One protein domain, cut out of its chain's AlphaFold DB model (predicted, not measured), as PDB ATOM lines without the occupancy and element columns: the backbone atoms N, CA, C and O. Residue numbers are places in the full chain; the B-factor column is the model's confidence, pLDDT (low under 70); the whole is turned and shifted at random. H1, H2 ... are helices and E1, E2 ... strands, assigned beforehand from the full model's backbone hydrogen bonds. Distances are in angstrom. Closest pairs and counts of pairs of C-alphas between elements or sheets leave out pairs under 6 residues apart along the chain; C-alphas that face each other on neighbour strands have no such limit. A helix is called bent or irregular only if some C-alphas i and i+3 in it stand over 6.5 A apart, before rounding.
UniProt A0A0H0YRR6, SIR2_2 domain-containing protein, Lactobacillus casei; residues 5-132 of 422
ATOM      1  N   THR A   5     168.472 176.036 199.809       57.50
ATOM      2  CA  THR A   5     167.222 175.752 200.508       57.50
ATOM      3  C   THR A   5     166.940 176.732 201.647       57.50
ATOM      4  O   THR A   5     165.801 177.163 201.804       57.50
ATOM      5  N   ASP A   6     167.950 177.122 202.424       54.09
ATOM      6  CA  ASP A   6     167.778 178.059 203.539       54.09
ATOM      7  C   ASP A   6     167.490 179.479 203.037       54.09
ATOM      8  O   ASP A   6     166.618 180.167 203.567       54.09
ATOM      9  N   PHE A   7     168.156 179.889 201.953       55.22
ATOM     10  CA  PHE A   7     167.879 181.158 201.279       55.22
ATOM     11  C   PHE A   7     166.475 181.184 200.654       55.22
ATOM     12  O   PHE A   7     165.748 182.164 200.796       55.22
ATOM     13  N   ASN A   8     166.052 180.090 200.016       59.53
ATOM     14  CA  ASN A   8     164.715 179.977 199.427       59.53
ATOM     15  C   ASN A   8     163.606 179.997 200.488       59.53
ATOM     16  O   ASN A   8     162.582 180.643 200.286       59.53
ATOM     17  N   ARG A   9     163.813 179.352 201.646       60.31
ATOM     18  CA  ARG A   9     162.869 179.405 202.780       60.31
ATOM     19  C   ARG A   9     162.660 180.824 203.291       60.31
ATOM     20  O   ARG A   9     161.541 181.196 203.628       60.31
ATOM     21  N   LEU A  10     163.732 181.606 203.323       56.59
ATOM     22  CA  LEU A  10     163.691 183.002 203.723       56.59
ATOM     23  C   LEU A  10     162.900 183.855 202.722       56.59
ATOM     24  O   LEU A  10     161.970 184.567 203.096       56.59
ATOM     25  N   LEU A  11     163.229 183.733 201.436       58.56
ATOM     26  CA  LEU A  11     162.527 184.414 200.346       58.56
ATOM     27  C   LEU A  11     161.035 184.101 200.332       58.56
ATOM     28  O   LEU A  11     160.211 185.003 200.189       58.56
ATOM     29  N   ALA A  12     160.699 182.826 200.533       59.91
ATOM     30  CA  ALA A  12     159.327 182.367 200.611       59.91
ATOM     31  C   ALA A  12     158.567 182.988 201.785       59.91
ATOM     32  O   ALA A  12     157.346 183.012 201.717       59.91
ATOM     33  N   HIS A  13     159.236 183.479 202.836       59.59
ATOM     34  CA  HIS A  13     158.615 184.129 203.997       59.59
ATOM     35  C   HIS A  13     158.420 185.643 203.797       59.59
ATOM     36  O   HIS A  13     157.403 186.195 204.213       59.59
ATOM     37  N   PHE A  14     159.332 186.308 203.076       57.44
ATOM     38  CA  PHE A  14     159.291 187.763 202.842       57.44
ATOM     39  C   PHE A  14     158.246 188.250 201.840       57.44
ATOM     40  O   PHE A  14     158.020 189.454 201.750       57.44
ATOM     41  N   LEU A  15     157.648 187.340 201.073       60.53
ATOM     42  CA  LEU A  15     156.706 187.659 199.995       60.53
ATOM     43  C   LEU A  15     155.349 186.961 200.190       60.53
ATOM     44  O   LEU A  15     154.659 186.621 199.226       60.53
ATOM     45  N   GLN A  16     154.970 186.696 201.449       59.69
ATOM     46  CA  GLN A  16     153.701 186.038 201.778       59.69
ATOM     47  C   GLN A  16     152.547 186.976 202.095       59.69
ATOM     48  O   GLN A  16     151.417 186.475 202.175       59.69
ATOM     49  N   SER A  17     152.782 188.276 202.295       65.69
ATOM     50  CA  SER A  17     151.669 189.170 202.598       65.69
ATOM     51  C   SER A  17     150.713 189.216 201.405       65.69
ATOM     52  O   SER A  17     151.129 189.168 200.243       65.69
ATOM     53  N   ASP A  18     149.414 189.287 201.685       67.06
ATOM     54  CA  ASP A  18     148.397 189.337 200.630       67.06
ATOM     55  C   ASP A  18     148.607 190.545 199.701       67.06
ATOM     56  O   ASP A  18     148.295 190.485 198.516       67.06
ATOM     57  N   GLU A  19     149.217 191.616 200.215       71.38
ATOM     58  CA  GLU A  19     149.581 192.806 199.449       71.38
ATOM     59  C   GLU A  19     150.695 192.536 198.423       71.38
ATOM     60  O   GLU A  19     150.596 192.971 197.276       71.38
ATOM     61  N   GLU A  20     151.734 191.781 198.783       70.25
ATOM     62  CA  GLU A  20     152.833 191.425 197.869       70.25
ATOM     63  C   GLU A  20     152.376 190.457 196.784       70.25
ATOM     64  O   GLU A  20     152.694 190.644 195.607       70.25
ATOM     65  N   LYS A  21     151.590 189.448 197.172       71.75
ATOM     66  CA  LYS A  21     150.967 188.509 196.234       71.75
ATOM     67  C   LYS A  21     150.093 189.253 195.236       71.75
ATOM     68  O   LYS A  21     150.213 189.023 194.038       71.75
ATOM     69  N   HIS A  22     149.303 190.215 195.712       75.88
ATOM     70  CA  HIS A  22     148.493 191.054 194.842       75.88
ATOM     71  C   HIS A  22     149.342 191.917 193.898       75.88
ATOM     72  O   HIS A  22     149.005 192.040 192.727       75.88
ATOM     73  N   GLN A  23     150.474 192.470 194.349       77.31
ATOM     74  CA  GLN A  23     151.380 193.226 193.472       77.31
ATOM     75  C   GLN A  23     152.061 192.353 192.407       77.31
ATOM     76  O   GLN A  23     152.277 192.825 191.289       77.31
ATOM     77  N   LEU A  24     152.410 191.104 192.734       76.44
ATOM     78  CA  LEU A  24     152.950 190.140 191.769       76.44
ATOM     79  C   LEU A  24     151.892 189.734 190.733       76.44
ATOM     80  O   LEU A  24     152.188 189.701 189.535       76.44
ATOM     81  N   GLU A  25     150.661 189.494 191.178       78.00
ATOM     82  CA  GLU A  25     149.516 189.212 190.310       78.00
ATOM     83  C   GLU A  25     149.185 190.400 189.397       78.00
ATOM     84  O   GLU A  25     149.071 190.224 188.188       78.00
ATOM     85  N   ASP A  26     149.095 191.616 189.938       80.75
ATOM     86  CA  ASP A  26     148.718 192.823 189.190       80.75
ATOM     87  C   ASP A  26     149.785 193.237 188.162       80.75
ATOM     88  O   ASP A  26     149.467 193.566 187.020       80.75
ATOM     89  N   ARG A  27     151.075 193.184 188.529       79.94
ATOM     90  CA  ARG A  27     152.168 193.641 187.646       79.94
ATOM     91  C   ARG A  27     152.662 192.599 186.658       79.94
ATOM     92  O   ARG A  27     153.103 192.971 185.573       79.94
ATOM     93  N   PHE A  28     152.658 191.326 187.043       79.38
ATOM     94  CA  PHE A  28     153.289 190.253 186.269       79.38
ATOM     95  C   PHE A  28     152.319 189.120 185.914       79.38
ATOM     96  O   PHE A  28     152.720 188.163 185.255       79.38
ATOM     97  N   GLY A  29     151.055 189.195 186.347       79.25
ATOM     98  CA  GLY A  29     150.075 188.123 186.157       79.25
ATOM     99  C   GLY A  29     150.367 186.874 186.993       79.25
ATOM    100  O   GLY A  29     149.750 185.838 186.760       79.25
ATOM    101  N   LEU A  30     151.318 186.944 187.930       77.31
ATOM    102  CA  LEU A  30     151.837 185.803 188.685       77.31
ATOM    103  C   LEU A  30     150.886 185.380 189.803       77.31
ATOM    104  O   LEU A  30     150.947 185.928 190.895       77.31
ATOM    105  N   GLU A  31     150.057 184.370 189.538       75.12
ATOM    106  CA  GLU A  31     149.169 183.750 190.537       75.12
ATOM    107  C   GLU A  31     149.916 183.392 191.837       75.12
ATOM    108  O   GLU A  31     150.939 182.695 191.815       75.12
ATOM    109  N   ALA A  32     149.351 183.775 192.984       66.50
ATOM    110  CA  ALA A  32     149.931 183.540 194.305       66.50
ATOM    111  C   ALA A  32     150.282 182.064 194.563       66.50
ATOM    112  O   ALA A  32     151.321 181.762 195.153       66.50
ATOM    113  N   SER A  33     149.448 181.140 194.081       68.88
ATOM    114  CA  SER A  33     149.632 179.689 194.217       68.88
ATOM    115  C   SER A  33     150.851 179.149 193.461       68.88
ATOM    116  O   SER A  33     151.380 178.104 193.833       68.88
ATOM    117  N   ARG A  34     151.313 179.851 192.416       71.19
ATOM    118  CA  ARG A  34     152.463 179.453 191.590       71.19
ATOM    119  C   ARG A  34     153.754 180.180 191.946       71.19
ATOM    120  O   ARG A  34     154.814 179.764 191.488       71.19
ATOM    121  N   SER A  35     153.684 181.206 192.795       68.25
ATOM    122  CA  SER A  35     154.859 181.950 193.262       68.25
ATOM    123  C   SER A  35     155.923 181.054 193.919       68.25
ATOM    124  O   SER A  35     157.108 181.344 193.798       68.25
ATOM    125  N   MET A  36     155.530 179.914 194.508       73.00
ATOM    126  CA  MET A  36     156.459 178.958 195.129       73.00
ATOM    127  C   MET A  36     157.520 178.419 194.164       73.00
ATOM    128  O   MET A  36     158.676 178.292 194.549       73.00
ATOM    129  N   ILE A  37     157.167 178.196 192.892       77.12
ATOM    130  CA  ILE A  37     158.118 177.718 191.873       77.12
ATOM    131  C   ILE A  37     159.256 178.728 191.689       77.12
ATOM    132  O   ILE A  37     160.415 178.348 191.538       77.12
ATOM    133  N   LEU A  38     158.941 180.022 191.740       74.25
ATOM    134  CA  LEU A  38     159.931 181.084 191.642       74.25
ATOM    135  C   LEU A  38     160.808 181.161 192.900       74.25
ATOM    136  O   LEU A  38     162.013 181.365 192.769       74.25
ATOM    137  N   TRP A  39     160.243 180.936 194.090       72.12
ATOM    138  CA  TRP A  39     160.999 180.927 195.351       72.12
ATOM    139  C   TRP A  39     161.950 179.737 195.448       72.12
ATOM    140  O   TRP A  39     163.119 179.914 195.779       72.12
ATOM    141  N   ASP A  40     161.489 178.545 195.077       74.12
ATOM    142  CA  ASP A  40     162.290 177.319 195.121       74.12
ATOM    143  C   ASP A  40     163.473 177.354 194.141       74.12
ATOM    144  O   ASP A  40     164.482 176.679 194.348       74.12
ATOM    145  N   ASN A  41     163.394 178.188 193.102       74.62
ATOM    146  CA  ASN A  41     164.422 178.315 192.070       74.62
ATOM    147  C   ASN A  41     165.105 179.691 192.063       74.62
ATOM    148  O   ASN A  41     165.829 180.021 191.124       74.62
ATOM    149  N   TRP A  42     164.908 180.509 193.099       73.31
ATOM    150  CA  TRP A  42     165.248 181.929 193.043       73.31
ATOM    151  C   TRP A  42     166.723 182.222 192.760       73.31
ATOM    152  O   TRP A  42     167.020 183.104 191.966       73.31
ATOM    153  N   SER A  43     167.669 181.501 193.366       67.44
ATOM    154  CA  SER A  43     169.100 181.730 193.087       67.44
ATOM    155  C   SER A  43     169.489 181.383 191.662       67.44
ATOM    156  O   SER A  43     170.220 182.143 191.038       67.44
ATOM    157  N   LEU A  44     168.947 180.287 191.119       73.62
ATOM    158  CA  LEU A  44     169.146 179.931 189.718       73.62
ATOM    159  C   LEU A  44     168.635 181.058 188.810       73.62
ATOM    160  O   LEU A  44     169.361 181.536 187.943       73.62
ATOM    161  N   LEU A  45     167.420 181.543 189.071       75.25
ATOM    162  CA  LEU A  45     166.826 182.651 188.325       75.25
ATOM    163  C   LEU A  45     167.623 183.955 188.484       75.25
ATOM    164  O   LEU A  45     167.873 184.666 187.512       75.25
ATOM    165  N   ASN A  46     168.074 184.263 189.696       68.88
ATOM    166  CA  ASN A  46     168.895 185.434 189.962       68.88
ATOM    167  C   ASN A  46     170.261 185.332 189.263       68.88
ATOM    168  O   ASN A  46     170.782 186.354 188.835       68.88
ATOM    169  N   ASN A  47     170.807 184.126 189.070       66.88
ATOM    170  CA  ASN A  47     172.030 183.929 188.293       66.88
ATOM    171  C   ASN A  47     171.829 184.236 186.801       66.88
ATOM    172  O   ASN A  47     172.683 184.869 186.185       66.88
ATOM    173  N   PHE A  48     170.693 183.868 186.207       70.75
ATOM    174  CA  PHE A  48     170.488 184.115 184.776       70.75
ATOM    175  C   PHE A  48     170.425 185.586 184.403       70.75
ATOM    176  O   PHE A  48     170.732 185.964 183.278       70.75
ATOM    177  N   ALA A  49     170.047 186.456 185.332       59.78
ATOM    178  CA  ALA A  49     169.932 187.854 184.977       59.78
ATOM    179  C   ALA A  49     171.320 188.551 184.824       59.78
ATOM    180  O   ALA A  49     171.390 189.663 184.302       59.78
ATOM    181  N   PHE A  50     172.433 187.876 185.162       51.50
ATOM    182  CA  PHE A  50     173.808 188.321 184.868       51.50
ATOM    183  C   PHE A  50     174.248 188.102 183.420       51.50
ATOM    184  O   PHE A  50     175.311 188.577 183.023       51.50
ATOM    185  N   GLU A  51     173.463 187.369 182.644       58.59
ATOM    186  CA  GLU A  51     173.858 186.887 181.334       58.59
ATOM    187  C   GLU A  51     173.185 187.711 180.204       58.59
ATOM    188  O   GLU A  51     172.194 188.432 180.408       58.59
ATOM    189  N   GLU A  52     173.803 187.721 179.016       58.47
ATOM    190  CA  GLU A  52     173.408 188.592 177.895       58.47
ATOM    191  C   GLU A  52     171.961 188.331 177.443       58.47
ATOM    192  O   GLU A  52     171.447 187.221 177.585       58.47
ATOM    193  N   GLN A  53     171.283 189.365 176.913       59.75
ATOM    194  CA  GLN A  53     169.876 189.244 176.475       59.75
ATOM    195  C   GLN A  53     169.682 188.147 175.431       59.75
ATOM    196  O   GLN A  53     168.656 187.477 175.445       59.75
ATOM    197  N   ASP A  54     170.689 187.959 174.587       62.38
ATOM    198  CA  ASP A  54     170.625 187.046 173.455       62.38
ATOM    199  C   ASP A  54     171.158 185.653 173.809       62.38
ATOM    200  O   ASP A  54     171.088 184.734 172.994       62.38
ATOM    201  N   LYS A  55     171.668 185.457 175.033       71.75
ATOM    202  CA  LYS A  55     172.161 184.150 175.453       71.75
ATOM    203  C   LYS A  55     170.995 183.177 175.589       71.75
ATOM    204  O   LYS A  55     169.957 183.504 176.162       71.75
ATOM    205  N   VAL A  56     171.183 181.976 175.056       74.19
ATOM    206  CA  VAL A  56     170.227 180.881 175.197       74.19
ATOM    207  C   VAL A  56     170.638 180.006 176.374       74.19
ATOM    208  O   VAL A  56     171.812 179.668 176.531       74.19
ATOM    209  N   TYR A  57     169.660 179.654 177.200       74.88
ATOM    210  CA  TYR A  57     169.839 178.869 178.414       74.88
ATOM    211  C   TYR A  57     169.089 177.544 178.302       74.88
ATOM    212  O   TYR A  57     168.042 177.466 177.658       74.88
ATOM    213  N   SER A  58     169.592 176.529 178.996       74.12
ATOM    214  CA  SER A  58     168.904 175.261 179.233       74.12
ATOM    215  C   SER A  58     168.762 175.050 180.738       74.12
ATOM    216  O   SER A  58     169.761 175.121 181.461       74.12
ATOM    217  N   ILE A  59     167.553 174.770 181.217       71.50
ATOM    218  CA  ILE A  59     167.322 174.328 182.594       71.50
ATOM    219  C   ILE A  59     166.801 172.898 182.531       71.50
ATOM    220  O   ILE A  59     165.840 172.613 181.828       71.50
ATOM    221  N   ASP A  60     167.390 172.004 183.318       73.06
ATOM    222  CA  ASP A  60     166.860 170.651 183.508       73.06
ATOM    223  C   ASP A  60     165.753 170.657 184.584       73.06
ATOM    224  O   ASP A  60     165.901 170.113 185.680       73.06
ATOM    225  N   ASN A  61     164.676 171.413 184.333       81.00
ATOM    226  CA  ASN A  61     163.524 171.542 185.229       81.00
ATOM    227  C   ASN A  61     162.271 171.940 184.435       81.00
ATOM    228  O   ASN A  61     161.933 173.120 184.326       81.00
ATOM    229  N   GLU A  62     161.548 170.935 183.939       80.50
ATOM    230  CA  GLU A  62     160.337 171.122 183.125       80.50
ATOM    231  C   GLU A  62     159.284 172.017 183.806       80.50
ATOM    232  O   GLU A  62     158.636 172.831 183.153       80.50
ATOM    233  N   ILE A  63     159.142 171.917 185.135       83.50
ATOM    234  CA  ILE A  63     158.174 172.720 185.901       83.50
ATOM    235  C   ILE A  63     158.555 174.204 185.862       83.50
ATOM    236  O   ILE A  63     157.682 175.070 185.736       83.50
ATOM    237  N   LEU A  64     159.849 174.508 185.992       82.00
ATOM    238  CA  LEU A  64     160.344 175.878 185.936       82.00
ATOM    239  C   LEU A  64     160.247 176.446 184.519       82.00
ATOM    240  O   LEU A  64     159.829 177.591 184.364       82.00
ATOM    241  N   ASP A  65     160.554 175.652 183.498       80.25
ATOM    242  CA  ASP A  65     160.443 176.067 182.098       80.25
ATOM    243  C   ASP A  65     159.003 176.427 181.725       80.25
ATOM    244  O   ASP A  65     158.733 177.519 181.213       80.25
ATOM    245  N   GLU A  66     158.048 175.550 182.052       81.69
ATOM    246  CA  GLU A  66     156.625 175.821 181.842       81.69
ATOM    247  C   GLU A  66     156.179 177.087 182.577       81.69
ATOM    248  O   GLU A  66     155.399 177.883 182.044       81.69
ATOM    249  N   PHE A  67     156.675 177.294 183.798       84.62
ATOM    250  CA  PHE A  67     156.388 178.487 184.581       84.62
ATOM    251  C   PHE A  67     156.933 179.753 183.910       84.62
ATOM    252  O   PHE A  67     156.183 180.714 183.718       84.62
ATOM    253  N   LEU A  68     158.211 179.762 183.522       83.81
ATOM    254  CA  LEU A  68     158.853 180.922 182.908       83.81
ATOM    255  C   LEU A  68     158.149 181.323 181.610       83.81
ATOM    256  O   LEU A  68     157.899 182.509 181.390       83.81
ATOM    257  N   VAL A  69     157.757 180.356 180.782       82.25
ATOM    258  CA  VAL A  69     157.047 180.639 179.530       82.25
ATOM    259  C   VAL A  69     155.603 181.066 179.773       82.25
ATOM    260  O   VAL A  69     155.156 182.048 179.177       82.25
ATOM    261  N   LYS A  70     154.876 180.415 180.696       83.94
ATOM    262  CA  LYS A  70     153.489 180.788 181.040       83.94
ATOM    263  C   LYS A  70     153.381 182.262 181.441       83.94
ATOM    264  O   LYS A  70     152.421 182.925 181.055       83.94
ATOM    265  N   TYR A  71     154.351 182.765 182.203       82.62
ATOM    266  CA  TYR A  71     154.359 184.144 182.702       82.62
ATOM    267  C   TYR A  71     155.163 185.113 181.819       82.62
ATOM    268  O   TYR A  71     155.455 186.234 182.238       82.62
ATOM    269  N   ASN A  72     155.499 184.712 180.585       84.19
ATOM    270  CA  ASN A  72     156.268 185.516 179.629       84.19
ATOM    271  C   ASN A  72     157.591 186.040 180.220       84.19
ATOM    272  O   ASN A  72     158.015 187.165 179.952       84.19
ATOM    273  N   LEU A  73     158.224 185.243 181.078       83.06
ATOM    274  CA  LEU A  73     159.531 185.497 181.681       83.06
ATOM    275  C   LEU A  73     160.657 184.924 180.812       83.06
ATOM    276  O   LEU A  73     161.764 185.452 180.793       83.06
ATOM    277  N   ALA A  74     160.359 183.894 180.030       84.06
ATOM    278  CA  ALA A  74     161.261 183.383 179.018       84.06
ATOM    279  C   ALA A  74     160.504 183.058 177.728       84.06
ATOM    280  O   ALA A  74     159.295 182.819 177.745       84.06
ATOM    281  N   ILE A  75     161.223 183.065 176.611       83.81
ATOM    282  CA  ILE A  75     160.723 182.648 175.301       83.81
ATOM    283  C   ILE A  75     161.554 181.450 174.864       83.81
ATOM    284  O   ILE A  75     162.780 181.507 174.933       83.81
ATOM    285  N   PHE A  76     160.902 180.378 174.416       82.06
ATOM    286  CA  PHE A  76     161.612 179.226 173.868       82.06
ATOM    287  C   PHE A  76     162.319 179.580 172.561       82.06
ATOM    288  O   PHE A  76     161.756 180.240 171.685       82.06
ATOM    289  N   VAL A  77     163.542 179.082 172.441       80.44
ATOM    290  CA  VAL A  77     164.403 179.239 171.278       80.44
ATOM    291  C   VAL A  77     164.888 177.855 170.879       80.44
ATOM    292  O   VAL A  77     165.328 177.070 171.721       80.44
ATOM    293  N   ASN A  78     164.776 177.540 169.596       80.69
ATOM    294  CA  ASN A  78     165.393 176.347 169.042       80.69
ATOM    295  C   ASN A  78     166.875 176.643 168.829       80.69
ATOM    296  O   ASN A  78     167.212 177.635 168.185       80.69
ATOM    297  N   VAL A  79     167.737 175.775 169.348       80.81
ATOM    298  CA  VAL A  79     169.180 175.828 169.119       80.81
ATOM    299  C   VAL A  79     169.550 174.617 168.288       80.81
ATOM    300  O   VAL A  79     169.227 173.496 168.666       80.81
ATOM    301  N   PHE A  80     170.164 174.827 167.132       82.50
ATOM    302  CA  PHE A  80     170.545 173.733 166.242       82.50
ATOM    303  C   PHE A  80     171.738 174.119 165.376       82.50
ATOM    304  O   PHE A  80     172.034 175.298 165.185       82.50
ATOM    305  N   GLU A  81     172.416 173.116 164.831       82.38
ATOM    306  CA  GLU A  81     173.537 173.317 163.916       82.38
ATOM    307  C   GLU A  81     173.036 173.271 162.468       82.38
ATOM    308  O   GLU A  81     172.313 172.356 162.062       82.38
ATOM    309  N   CYS A  82     173.407 174.282 161.685       83.06
ATOM    310  CA  CYS A  82     173.084 174.384 160.268       83.06
ATOM    311  C   CYS A  82     174.369 174.454 159.438       83.06
ATOM    312  O   CYS A  82     175.234 175.290 159.705       83.06
ATOM    313  N   CYS A  83     174.475 173.599 158.418       78.88
ATOM    314  CA  CYS A  83     175.532 173.689 157.413       78.88
ATOM    315  C   CYS A  83     175.137 174.707 156.345       78.88
ATOM    316  O   CYS A  83     174.162 174.495 155.620       78.88
ATOM    317  N   THR A  84     175.901 175.789 156.226       72.25
ATOM    318  CA  THR A  84     175.717 176.779 155.158       72.25
ATOM    319  C   THR A  84     176.357 176.321 153.843       72.25
ATOM    320  O   THR A  84     177.160 175.389 153.816       72.25
ATOM    321  N   ASP A  85     175.999 176.963 152.724       67.25
ATOM    322  CA  ASP A  85     176.468 176.602 151.368       67.25
ATOM    323  C   ASP A  85     178.004 176.637 151.197       67.25
ATOM    324  O   ASP A  85     178.551 176.065 150.252       67.25
ATOM    325  N   ASP A  86     178.711 177.310 152.108       73.69
ATOM    326  CA  ASP A  86     180.173 177.364 152.211       73.69
ATOM    327  C   ASP A  86     180.789 176.158 152.954       73.69
ATOM    328  O   ASP A  86     182.013 176.026 152.998       73.69
ATOM    329  N   GLY A  87     179.963 175.245 153.478       69.44
ATOM    330  CA  GLY A  87     180.382 174.049 154.205       69.44
ATOM    331  C   GLY A  87     180.751 174.293 155.671       69.44
ATOM    332  O   GLY A  87     181.298 173.387 156.300       69.44
ATOM    333  N   GLU A  88     180.485 175.484 156.212       73.31
ATOM    334  CA  GLU A  88     180.670 175.781 157.634       73.31
ATOM    335  C   GLU A  88     179.427 175.399 158.453       73.31
ATOM    336  O   GLU A  88     178.294 175.679 158.060       73.31
ATOM    337  N   GLU A  89     179.642 174.789 159.620       75.12
ATOM    338  CA  GLU A  89     178.594 174.570 160.622       75.12
ATOM    339  C   GLU A  89     178.428 175.826 161.481       75.12
ATOM    340  O   GLU A  89     179.388 176.340 162.064       75.12
ATOM    341  N   ARG A  90     177.195 176.331 161.561       79.31
ATOM    342  CA  ARG A  90     176.837 177.492 162.379       79.31
ATOM    343  C   ARG A  90     175.720 177.125 163.342       79.31
ATOM    344  O   ARG A  90     174.733 176.508 162.946       79.31
ATOM    345  N   VAL A  91     175.865 177.544 164.599       75.62
ATOM    346  CA  VAL A  91     174.798 177.429 165.598       75.62
ATOM    347  C   VAL A  91     173.750 178.495 165.304       75.62
ATOM    348  O   VAL A  91     174.042 179.691 165.341       75.62
ATOM    349  N   VAL A  92     172.535 178.052 165.009       74.50
ATOM    350  CA  VAL A  92     171.365 178.897 164.779       74.50
ATOM    351  C   VAL A  92     170.524 178.927 166.046       74.50
ATOM    352  O   VAL A  92     170.320 177.898 166.690       74.50
ATOM    353  N   GLN A  93     170.052 180.119 166.402       74.12
ATOM    354  CA  GLN A  93     169.161 180.357 167.533       74.12
ATOM    355  C   GLN A  93     167.886 181.008 167.003       74.12
ATOM    356  O   GLN A  93     167.871 182.211 166.756       74.12
ATOM    357  N   ASP A  94     166.831 180.214 166.822       73.69
ATOM    358  CA  ASP A  94     165.588 180.688 166.210       73.69
ATOM    359  C   ASP A  94     164.398 180.635 167.161       73.69
ATOM    360  O   ASP A  94     164.060 179.604 167.754       73.69
ATOM    361  N   ILE A  95     163.700 181.765 167.252       63.72
ATOM    362  CA  ILE A  95     162.480 181.910 168.043       63.72
ATOM    363  C   ILE A  95     161.292 181.464 167.184       63.72
ATOM    364  O   ILE A  95     160.812 182.212 166.337       63.72
ATOM    365  N   ASN A  96     160.770 180.261 167.439       61.81
ATOM    366  CA  ASN A  96     159.509 179.769 166.859       61.81
ATOM    367  C   ASN A  96     159.422 179.755 165.315       61.81
ATOM    368  O   ASN A  96     158.314 179.777 164.774       61.81
ATOM    369  N   LEU A  97     160.542 179.690 164.591       66.75
ATOM    370  CA  LEU A  97     160.510 179.546 163.134       66.75
ATOM    371  C   LEU A  97     160.270 178.090 162.717       66.75
ATOM    372  O   LEU A  97     160.834 177.152 163.282       66.75
ATOM    373  N   GLU A  98     159.406 177.896 161.716       74.56
ATOM    374  CA  GLU A  98     159.187 176.582 161.097       74.56
ATOM    375  C   GLU A  98     160.315 176.217 160.116       74.56
ATOM    376  O   GLU A  98     160.574 175.031 159.908       74.56
ATOM    377  N   SER A  99     161.011 177.220 159.571       80.50
ATOM    378  CA  SER A  99     162.108 177.115 158.598       80.50
ATOM    379  C   SER A  99     163.347 177.859 159.093       80.50
ATOM    380  O   SER A  99     163.211 178.945 159.643       80.50
ATOM    381  N   CYS A 100     164.534 177.297 158.873       80.62
ATOM    382  CA  CYS A 100     165.811 177.912 159.228       80.62
ATOM    383  C   CYS A 100     166.135 179.097 158.308       80.62
ATOM    384  O   CYS A 100     166.105 178.956 157.086       80.62
ATOM    385  N   ASP A 101     166.530 180.231 158.887       76.88
ATOM    386  CA  ASP A 101     166.868 181.447 158.132       76.88
ATOM    387  C   ASP A 101     168.174 181.345 157.318       76.88
ATOM    388  O   ASP A 101     168.390 182.129 156.393       76.88
ATOM    389  N   LEU A 102     169.047 180.377 157.628       82.25
ATOM    390  CA  LEU A 102     170.301 180.164 156.898       82.25
ATOM    391  C   LEU A 102     170.130 179.297 155.646       82.25
ATOM    392  O   LEU A 102     170.665 179.643 154.597       82.25
ATOM    393  N   CYS A 103     169.412 178.174 155.747       83.25
ATOM    394  CA  CYS A 103     169.293 177.197 154.656       83.25
ATOM    395  C   CYS A 103     167.878 177.083 154.063       83.25
ATOM    396  O   CYS A 103     167.699 176.456 153.022       83.25
ATOM    397  N   GLY A 104     166.859 177.659 154.708       79.38
ATOM    398  CA  GLY A 104     165.454 177.583 154.295       79.38
ATOM    399  C   GLY A 104     164.745 176.256 154.601       79.38
ATOM    400  O   GLY A 104     163.526 176.175 154.448       79.38
ATOM    401  N   GLU A 105     165.465 175.224 155.052       83.56
ATOM    402  CA  GLU A 105     164.893 173.917 155.401       83.56
ATOM    403  C   GLU A 105     164.130 173.953 156.736       83.56
ATOM    404  O   GLU A 105     164.418 174.792 157.596       83.56
ATOM    405  N   PRO A 106     163.169 173.037 156.971       83.12
ATOM    406  CA  PRO A 106     162.429 173.004 158.226       83.12
ATOM    407  C   PRO A 106     163.352 172.813 159.436       83.12
ATOM    408  O   PRO A 106     164.181 171.911 159.443       83.12
ATOM    409  N   VAL A 107     163.170 173.573 160.521       82.06
ATOM    410  CA  VAL A 107     164.057 173.497 161.711       82.06
ATOM    411  C   VAL A 107     164.199 172.061 162.246       82.06
ATOM    412  O   VAL A 107     165.278 171.632 162.634       82.06
ATOM    413  N   LYS A 108     163.129 171.261 162.161       80.94
ATOM    414  CA  LYS A 108     163.096 169.855 162.609       80.94
ATOM    415  C   LYS A 108     164.044 168.907 161.862       80.94
ATOM    416  O   LYS A 108     164.213 167.780 162.318       80.94
ATOM    417  N   THR A 109     164.580 169.294 160.706       81.06
ATOM    418  CA  THR A 109     165.493 168.451 159.912       81.06
ATOM    419  C   THR A 109     166.961 168.635 160.297       81.06
ATOM    420  O   THR A 109     167.802 167.869 159.826       81.06
ATOM    421  N   HIS A 110     167.268 169.611 161.156       81.44
ATOM    422  CA  HIS A 110     168.626 169.920 161.590       81.44
ATOM    423  C   HIS A 110     169.117 168.947 162.671       81.44
ATOM    424  O   HIS A 110     168.329 168.405 163.451       81.44
ATOM    425  N   GLN A 111     170.430 168.711 162.704       77.25
ATOM    426  CA  GLN A 111     171.065 167.913 163.754       77.25
ATOM    427  C   GLN A 111     171.220 168.737 165.037       77.25
ATOM    428  O   GLN A 111     171.164 169.968 165.007       77.25
ATOM    429  N   SER A 112     171.384 168.041 166.167       78.50
ATOM    430  CA  SER A 112     171.627 168.674 167.472       78.50
ATOM    431  C   SER A 112     170.531 169.674 167.883       78.50
ATOM    432  O   SER A 112     170.814 170.654 168.561       78.50
ATOM    433  N   LEU A 113     169.278 169.453 167.449       79.38
ATOM    434  CA  LEU A 113     168.153 170.322 167.796       79.38
ATOM    435  C   LEU A 113     167.841 170.215 169.291       79.38
ATOM    436  O   LEU A 113     167.244 169.240 169.754       79.38
ATOM    437  N   GLU A 114     168.188 171.267 170.014       78.69
ATOM    438  CA  GLU A 114     167.923 171.449 171.428       78.69
ATOM    439  C   GLU A 114     166.909 172.574 171.642       78.69
ATOM    440  O   GLU A 114     166.768 173.510 170.847       78.69
ATOM    441  N   ARG A 115     166.168 172.474 172.745       74.12
ATOM    442  CA  ARG A 115     165.325 173.565 173.221       74.12
ATOM    443  C   ARG A 115     166.086 174.319 174.287       74.12
ATOM    444  O   ARG A 115     166.435 173.745 175.313       74.12
ATOM    445  N   GLY A 116     166.267 175.607 174.059       77.50
ATOM    446  CA  GLY A 116     166.639 176.533 175.108       77.50
ATOM    447  C   GLY A 116     165.582 177.610 175.272       77.50
ATOM    448  O   GLY A 116     164.524 177.590 174.639       77.50
ATOM    449  N   PHE A 117     165.870 178.581 176.120       78.56
ATOM    450  CA  PHE A 117     165.057 179.776 176.251       78.56
ATOM    451  C   PHE A 117     165.934 181.023 176.309       78.56
ATOM    452  O   PHE A 117     167.099 180.955 176.686       78.56
ATOM    453  N   GLN A 118     165.359 182.163 175.945       81.62
ATOM    454  CA  GLN A 118     165.915 183.495 176.162       81.62
ATOM    455  C   GLN A 118     165.061 184.224 177.193       81.62
ATOM    456  O   GLN A 118     163.830 184.139 177.181       81.62
ATOM    457  N   LEU A 119     165.710 184.948 178.100       82.25
ATOM    458  CA  LEU A 119     165.021 185.695 179.147       82.25
ATOM    459  C   LEU A 119     164.396 186.977 178.602       82.25
ATOM    460  O   LEU A 119     165.035 187.756 177.896       82.25
ATOM    461  N   THR A 120     163.158 187.254 179.001       82.38
ATOM    462  CA  THR A 120     162.451 188.455 178.552       82.38
ATOM    463  C   THR A 120     162.780 189.682 179.406       82.38
ATOM    464  O   THR A 120     163.350 189.612 180.501       82.38
ATOM    465  N   LEU A 121     162.340 190.857 178.945       81.25
ATOM    466  CA  LEU A 121     162.359 192.069 179.766       81.25
ATOM    467  C   LEU A 121     161.496 191.923 181.033       81.25
ATOM    468  O   LEU A 121     161.870 192.455 182.081       81.25
ATOM    469  N   ASN A 122     160.379 191.189 180.961       81.69
ATOM    470  CA  ASN A 122     159.493 190.957 182.107       81.69
ATOM    471  C   ASN A 122     160.206 190.180 183.212       81.69
ATOM    472  O   ASN A 122     160.052 190.521 184.382       81.69
ATOM    473  N   PHE A 123     161.047 189.207 182.854       82.69
ATOM    474  CA  PHE A 123     161.886 188.516 183.828       82.69
ATOM    475  C   PHE A 123     162.800 189.473 184.579       82.69
ATOM    476  O   PHE A 123     162.800 189.497 185.805       82.69
ATOM    477  N   ARG A 124     163.515 190.345 183.865       77.19
ATOM    478  CA  ARG A 124     164.397 191.331 184.506       77.19
ATOM    479  C   ARG A 124     163.630 192.286 185.421       77.19
ATOM    480  O   ARG A 124     164.110 192.618 186.503       77.19
ATOM    481  N   GLN A 125     162.439 192.723 185.009       79.88
ATOM    482  CA  GLN A 125     161.580 193.577 185.833       79.88
ATOM    483  C   GLN A 125     161.093 192.860 187.097       79.88
ATOM    484  O   GLN A 125     161.108 193.464 188.171       79.88
ATOM    485  N   LEU A 126     160.714 191.587 186.981       80.06
ATOM    486  CA  LEU A 126     160.314 190.746 188.104       80.06
ATOM    487  C   LEU A 126     161.468 190.553 189.086       80.06
ATOM    488  O   LEU A 126     161.304 190.825 190.277       80.06
ATOM    489  N   ILE A 127     162.645 190.168 188.578       77.12
ATOM    490  CA  ILE A 127     163.844 189.987 189.397       77.12
ATOM    491  C   ILE A 127     164.152 191.270 190.167       77.12
ATOM    492  O   ILE A 127     164.293 191.249 191.387       77.12
ATOM    493  N   LYS A 128     164.153 192.416 189.477       76.62
ATOM    494  CA  LYS A 128     164.389 193.732 190.081       76.62
ATOM    495  C   LYS A 128     163.345 194.112 191.132       76.62
ATOM    496  O   LYS A 128     163.702 194.704 192.151       76.62
ATOM    497  N   PHE A 129     162.069 193.821 190.879       78.38
ATOM    498  CA  PHE A 129     160.976 194.111 191.806       78.38
ATOM    499  C   PHE A 129     161.146 193.342 193.115       78.38
ATOM    500  O   PHE A 129     161.198 193.957 194.180       78.38
ATOM    501  N   VAL A 130     161.313 192.024 193.024       76.25
ATOM    502  CA  VAL A 130     161.499 191.145 194.181       76.25
ATOM    503  C   VAL A 130     162.771 191.512 194.945       76.25
ATOM    504  O   VAL A 130     162.726 191.703 196.156       76.25
ATOM    505  N   ASN A 131     163.887 191.716 194.242       75.25
ATOM    506  CA  ASN A 131     165.153 192.127 194.845       75.25
ATOM    507  C   ASN A 131     165.028 193.443 195.623       75.25
ATOM    508  O   ASN A 131     165.491 193.542 196.756       75.25
ATOM    509  N   LYS A 132     164.358 194.454 195.056       77.50
ATOM    510  CA  LYS A 132     164.092 195.718 195.758       77.50
ATOM    511  C   LYS A 132     163.241 195.501 197.011       77.50
ATOM    512  O   LYS A 132     163.479 196.160 198.022       77.50
TER     513      LYS A 132
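This is residues 5 to 132 of the 422 residues of the protein "SIR2_2 domain-containing protein" of Lactobacillus casei (UniProt A0A0H0YRR6). The domain is a rod of two parts end to end: a loose cluster of six short helices at one end, and a long, narrow sheet of three twisted strands running away from it to the other. H5 lies where the two parts meet, over E1, and residues 95 to 110 form a long loop between E2 and E3. The printed part has 128 residues with six named helices and three named strands, in the order H1 H2 H3 H4 H5 E1 E2 E3 H6; the sheet runs E2 E1 E3, antiparallel throughout, and the class is mixed, helices and strands. The whole is loose, with a radius of gyration of the C-alphas of 17.6 A and spans of 58 by 27 by 22 A.

H1, residues 5 to 14, touches H3, residues 32 to 40, closest at the C-alphas of Asn 8 and Trp 39, 5.6 A, at a shallow tilt of 33 degrees, only just short of steep, opposite ways. H2, residues 18 to 28, touches H3 about perpendicular, at 84 degrees, closest at the C-alphas of Lys 21 and Ala 32, 5.4 A. H3 is irregular, only just: C-alphas 33 and 36 are 6.9 A apart. H4, residues 42 to 48, is close to H1 but not clearly touching, with the C-alphas of Asn 8 and Trp 42 closest at 6.7 A. H5, residues 62 to 70, touches H3 at a steep tilt of 53 degrees, closest at the C-alphas of Ile 37 and Leu 64, 6.6 A. H5 is on the sheet, over E1, residues 74 to 83, at a height over the sheet of 9.1 A. E1 and E2, residues 89 to 94, form a hairpin; N 92 and O 80 are 2.8 A apart, within hydrogen-bond range. E3, residues 111 to 119, is antiparallel to E1, with N 77 and O 116 at 2.8 A. H6, residues 121 to 132, is close to H4 but not clearly touching, closest at the C-alphas of Asn 46 and Ile 127, 6.8 A. Every O i to N i+4 pair is within hydrogen-bond range in H1, H2, H4, H5 and H6; H3 has 2 of 5, and 4 of 6 O i to N i+3 pairs.

H1 begins at C-alpha 5, (167.222, 175.752, 200.508). From first to last C-alpha H2 measures 15.2 A, E1 27.6 A, E2 15.4 A, E3 24.3 A and H6 16.5 A. E1 ends at C-alpha 83, (175.532, 173.689, 157.413), and H6 at C-alpha 132, (164.092, 195.718, 195.758).

The two C-alphas farthest apart, those of Asp 18 and Asp 86, are 59.1 A apart. The printed part has no cut; the links H4 to H5 and E2 to E3 are long. The mean pLDDT of the printed part is 74.3, with 31 residues under 70, among them 5 to 18 and 49 to 54.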